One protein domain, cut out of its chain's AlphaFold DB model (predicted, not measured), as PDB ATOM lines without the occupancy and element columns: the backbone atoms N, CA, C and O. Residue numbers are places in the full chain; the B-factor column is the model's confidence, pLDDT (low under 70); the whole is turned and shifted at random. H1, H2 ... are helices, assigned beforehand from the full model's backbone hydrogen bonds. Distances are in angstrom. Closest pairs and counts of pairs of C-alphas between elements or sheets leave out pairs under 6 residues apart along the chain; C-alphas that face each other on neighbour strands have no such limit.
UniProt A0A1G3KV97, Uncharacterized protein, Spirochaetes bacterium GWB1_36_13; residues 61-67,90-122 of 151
ATOM      1  N   GLN A  61     135.144 169.871 135.721       72.62
ATOM      2  CA  GLN A  61     135.342 169.317 137.052       72.62
ATOM      3  C   GLN A  61     136.507 170.009 137.782       72.62
ATOM      4  O   GLN A  61     136.303 170.508 138.885       72.62
ATOM      5  N   GLU A  62     137.660 170.188 137.126       81.00
ATOM      6  CA  GLU A  62     138.799 170.949 137.666       81.00
ATOM      7  C   GLU A  62     138.449 172.416 137.992       81.00
ATOM      8  O   GLU A  62     138.987 173.004 138.930       81.00
ATOM      9  N   GLU A  63     137.603 173.065 137.188       78.25
ATOM     10  CA  GLU A  63     137.133 174.438 137.422       78.25
ATOM     11  C   GLU A  63     136.174 174.495 138.619       78.25
ATOM     12  O   GLU A  63     136.297 175.373 139.477       78.25
ATOM     13  N   THR A  64     135.301 173.496 138.745       73.44
ATOM     14  CA  THR A  64     134.409 173.317 139.899       73.44
ATOM     15  C   THR A  64     135.216 173.078 141.185       73.44
ATOM     16  O   THR A  64     134.996 173.766 142.182       73.44
ATOM     17  N   GLU A  65     136.223 172.197 141.156       77.31
ATOM     18  CA  GLU A  65     137.182 171.950 142.249       77.31
ATOM     19  C   GLU A  65     137.884 173.232 142.728       77.31
ATOM     20  O   GLU A  65     138.000 173.472 143.936       77.31
ATOM     21  N   LYS A  66     138.323 174.088 141.795       81.31
ATOM     22  CA  LYS A  66     138.961 175.382 142.102       81.31
ATOM     23  C   LYS A  66     137.979 176.350 142.770       81.31
ATOM     24  O   LYS A  66     138.351 177.010 143.743       81.31
ATOM     25  N   LEU A  67     136.725 176.407 142.308       78.62
ATOM     26  CA  LEU A  67     135.668 177.214 142.933       78.62
ATOM     27  C   LEU A  67     135.358 176.737 144.360       78.62
ATOM     28  O   LEU A  67     135.354 177.549 145.283       78.62
ATOM     29  N   ILE A  90     133.455 164.441 143.693       75.62
ATOM     30  CA  ILE A  90     134.488 164.695 142.677       75.62
ATOM     31  C   ILE A  90     135.279 163.418 142.354       75.62
ATOM     32  O   ILE A  90     135.372 163.036 141.186       75.62
ATOM     33  N   GLU A  91     135.796 162.714 143.360       82.06
ATOM     34  CA  GLU A  91     136.553 161.468 143.179       82.06
ATOM     35  C   GLU A  91     135.693 160.384 142.508       82.06
ATOM     36  O   GLU A  91     136.151 159.699 141.588       82.06
ATOM     37  N   SER A  92     134.410 160.298 142.875       82.19
ATOM     38  CA  SER A  92     133.434 159.420 142.218       82.19
ATOM     39  C   SER A  92     133.210 159.786 140.745       82.19
ATOM     40  O   SER A  92     133.168 158.898 139.892       82.19
ATOM     41  N   GLY A  93     133.116 161.079 140.417       73.06
ATOM     42  CA  GLY A  93     132.995 161.568 139.039       73.06
ATOM     43  C   GLY A  93     134.249 161.316 138.191       73.06
ATOM     44  O   GLY A  93     134.135 160.912 137.033       73.06
ATOM     45  N   ILE A  94     135.439 161.477 138.784       80.25
ATOM     46  CA  ILE A  94     136.733 161.133 138.170       80.25
ATOM     47  C   ILE A  94     136.764 159.642 137.828       80.25
ATOM     48  O   ILE A  94     136.981 159.277 136.671       80.25
ATOM     49  N   LYS A  95     136.467 158.785 138.813       84.19
ATOM     50  CA  LYS A  95     136.443 157.330 138.647       84.19
ATOM     51  C   LYS A  95     135.451 156.895 137.566       84.19
ATOM     52  O   LYS A  95     135.835 156.156 136.664       84.19
ATOM     53  N   LEU A  96     134.212 157.393 137.611       79.44
ATOM     54  CA  LEU A  96     133.171 157.072 136.630       79.44
ATOM     55  C   LEU A  96     133.599 157.438 135.202       79.44
ATOM     56  O   LEU A  96     133.456 156.631 134.286       79.44
ATOM     57  N   ARG A  97     134.153 158.642 135.008       76.06
ATOM     58  CA  ARG A  97     134.652 159.120 133.711       76.06
ATOM     59  C   ARG A  97     135.779 158.234 133.176       76.06
ATOM     60  O   ARG A  97     135.794 157.924 131.985       76.06
ATOM     61  N   ASP A  98     136.704 157.822 134.035       79.56
ATOM     62  CA  ASP A  98     137.894 157.074 133.623       79.56
ATOM     63  C   ASP A  98     137.589 155.574 133.407       79.56
ATOM     64  O   ASP A  98     138.115 154.966 132.470       79.56
ATOM     65  N   GLU A  99     136.647 154.997 134.162       81.62
ATOM     66  CA  GLU A  99     136.054 153.679 133.885       81.62
ATOM     67  C   GLU A  99     135.259 153.683 132.568       81.62
ATOM     68  O   GLU A  99     135.468 152.812 131.719       81.62
ATOM     69  N   PHE A 100     134.414 154.695 132.338       75.81
ATOM     70  CA  PHE A 100     133.653 154.878 131.095       75.81
ATOM     71  C   PHE A 100     134.584 155.027 129.879       75.81
ATOM     72  O   PHE A 100     134.391 154.352 128.866       75.81
ATOM     73  N   LYS A 101     135.670 155.804 130.015       79.06
ATOM     74  CA  LYS A 101     136.738 155.923 129.011       79.06
ATOM     75  C   LYS A 101     137.381 154.572 128.687       79.06
ATOM     76  O   LYS A 101     137.560 154.254 127.512       79.06
ATOM     77  N   LYS A 102     137.728 153.778 129.706       82.06
ATOM     78  CA  LYS A 102     138.328 152.445 129.532       82.06
ATOM     79  C   LYS A 102     137.371 151.487 128.821       82.06
ATOM     80  O   LYS A 102     137.757 150.861 127.837       82.06
ATOM     81  N   ILE A 103     136.119 151.409 129.279       77.38
ATOM     82  CA  ILE A 103     135.075 150.562 128.683       77.38
ATOM     83  C   ILE A 103     134.836 150.947 127.217       77.38
ATOM     84  O   ILE A 103     134.678 150.064 126.374       77.38
ATOM     85  N   PHE A 104     134.852 152.241 126.892       75.00
ATOM     86  CA  PHE A 104     134.765 152.706 125.512       75.00
ATOM     87  C   PHE A 104     135.980 152.277 124.683       75.00
ATOM     88  O   PHE A 104     135.795 151.634 123.658       75.00
ATOM     89  N   GLU A 105     137.212 152.558 125.121       75.38
ATOM     90  CA  GLU A 105     138.440 152.197 124.385       75.38
ATOM     91  C   GLU A 105     138.565 150.682 124.154       75.38
ATOM     92  O   GLU A 105     138.953 150.240 123.074       75.38
ATOM     93  N   ASP A 106     138.221 149.863 125.148       76.94
ATOM     94  CA  ASP A 106     138.352 148.407 125.050       76.94
ATOM     95  C   ASP A 106     137.261 147.768 124.177       76.94
ATOM     96  O   ASP A 106     137.509 146.730 123.563       76.94
ATOM     97  N   ASN A 107     136.079 148.380 124.053       72.62
ATOM     98  CA  ASN A 107     135.068 147.939 123.086       72.62
ATOM     99  C   ASN A 107     135.278 148.556 121.694       72.62
ATOM    100  O   ASN A 107     135.045 147.876 120.699       72.62
ATOM    101  N   TYR A 108     135.815 149.776 121.609       71.25
ATOM    102  CA  TYR A 108     136.257 150.407 120.365       71.25
ATOM    103  C   TYR A 108     137.265 149.519 119.627       71.25
ATOM    104  O   TYR A 108     137.052 149.192 118.463       71.25
ATOM    105  N   LYS A 109     138.306 149.040 120.325       75.38
ATOM    106  CA  LYS A 109     139.295 148.099 119.768       75.38
ATOM    107  C   LYS A 109     138.635 146.834 119.216       75.38
ATOM    108  O   LYS A 109     138.945 146.442 118.100       75.38
ATOM    109  N   LYS A 110     137.695 146.223 119.954       77.12
ATOM    110  CA  LYS A 110     136.963 145.025 119.489       77.12
ATOM    111  C   LYS A 110     136.175 145.306 118.211       77.12
ATOM    112  O   LYS A 110     136.228 144.498 117.294       77.12
ATOM    113  N   VAL A 111     135.466 146.436 118.144       69.19
ATOM    114  CA  VAL A 111     134.718 146.841 116.943       69.19
ATOM    115  C   VAL A 111     135.670 147.052 115.767       69.19
ATOM    116  O   VAL A 111     135.426 146.490 114.705       69.19
ATOM    117  N   VAL A 112     136.785 147.765 115.959       66.56
ATOM    118  CA  VAL A 112     137.818 147.927 114.922       66.56
ATOM    119  C   VAL A 112     138.332 146.564 114.444       66.56
ATOM    120  O   VAL A 112     138.225 146.280 113.257       66.56
ATOM    121  N   SER A 113     138.773 145.673 115.339       68.06
ATOM    122  CA  SER A 113     139.287 144.348 114.953       68.06
ATOM    123  C   SER A 113     138.247 143.453 114.263       68.06
ATOM    124  O   SER A 113     138.602 142.690 113.368       68.06
ATOM    125  N   ILE A 114     136.964 143.548 114.636       67.81
ATOM    126  CA  ILE A 114     135.871 142.837 113.953       67.81
ATOM    127  C   ILE A 114     135.688 143.374 112.528       67.81
ATOM    128  O   ILE A 114     135.586 142.589 111.591       67.81
ATOM    129  N   PHE A 115     135.665 144.696 112.344       64.19
ATOM    130  CA  PHE A 115     135.433 145.308 111.032       64.19
ATOM    131  C   PHE A 115     136.649 145.175 110.101       64.19
ATOM    132  O   PHE A 115     136.474 144.894 108.916       64.19
ATOM    133  N   GLU A 116     137.872 145.278 110.633       65.31
ATOM    134  CA  GLU A 116     139.116 144.984 109.905       65.31
ATOM    135  C   GLU A 116     139.194 143.519 109.455       65.31
ATOM    136  O   GLU A 116     139.657 143.244 108.351       65.31
ATOM    137  N   GLY A 117     138.692 142.580 110.265       60.66
ATOM    138  CA  GLY A 117     138.610 141.162 109.906       60.66
ATOM    139  C   GLY A 117     137.518 140.810 108.885       60.66
ATOM    140  O   GLY A 117     137.492 139.677 108.409       60.66
ATOM    141  N   LEU A 118     136.619 141.743 108.550       57.81
ATOM    142  CA  LEU A 118     135.427 141.489 107.725       57.81
ATOM    143  C   LEU A 118     135.399 142.227 106.374       57.81
ATOM    144  O   LEU A 118     134.479 141.987 105.595       57.81
ATOM    145  N   ASN A 119     136.372 143.101 106.075       56.41
ATOM    146  CA  ASN A 119     136.408 143.921 104.848       56.41
ATOM    147  C   ASN A 119     135.073 144.649 104.551       56.41
ATOM    148  O   ASN A 119     134.601 144.696 103.412       56.41
ATOM    149  N   ILE A 120     134.427 145.193 105.589       55.59
ATOM    150  CA  ILE A 120     133.171 145.937 105.432       55.59
ATOM    151  C   ILE A 120     133.446 147.224 104.640       55.59
ATOM    152  O   ILE A 120     134.297 148.021 105.024       55.59
ATOM    153  N   THR A 121     132.697 147.457 103.562       53.47
ATOM    154  CA  THR A 121     132.746 148.699 102.770       53.47
ATOM    155  C   THR A 121     131.597 149.645 103.135       53.47
ATOM    156  O   THR A 121     130.629 149.256 103.796       53.47
ATOM    157  N   ASP A 122     131.690 150.912 102.724       53.66
ATOM    158  CA  ASP A 122     130.786 152.007 103.139       53.66
ATOM    159  C   ASP A 122     129.295 151.773 102.787       53.66
ATOM    160  O   ASP A 122     128.408 152.410 103.350       53.66
TER     161      ASP A 122
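This is residues 61 to 67 and 90 to 122 of the 151 residues of an uncharacterized protein of Spirochaetes bacterium GWB1_36_13 (UniProt A0A1G3KV97). A short helix, H1, sits near the start of one long straight helix, H2, which makes most of the length of a thin rod. Past the far end of H2 a tail without a named element, residues 117 to 122, turns aside. The printed part has 40 residues with two named helices, H1 then H2, and no named strand; the class is all helix. It is extended, with a radius of gyration of the C-alphas of 16.6 A and spans of 50 by 18 by 8 A.

H1, residues 61 to 67, and H2, residues 90 to 116, are close but not clearly touching, the closest C-alphas being those of Gln 61 and Ile 90, 7.3 A apart. They run opposite ways at a shallow tilt of 18 degrees. Residues 95 to 122, of which 95 to 116 belong to H2, stand free. Every O i to N i+4 pair is within hydrogen-bond range in H1, and 22 of 23 are in H2.

H1 begins at C-alpha 61 (135.342, 169.317, 137.052) and is 9.9 A long. H2 measures 38.5 A, ending at C-alpha 116 (139.116, 144.984, 109.905).

The C-alphas farthest apart, of Leu 67 and Asn 119, are 50.6 A apart. Residues 68 to 89 are not printed; C-alphas 67 and 90 stand 12.6 A apart across this cut. In the model, pLDDT is under 70 at residues 111 to 122.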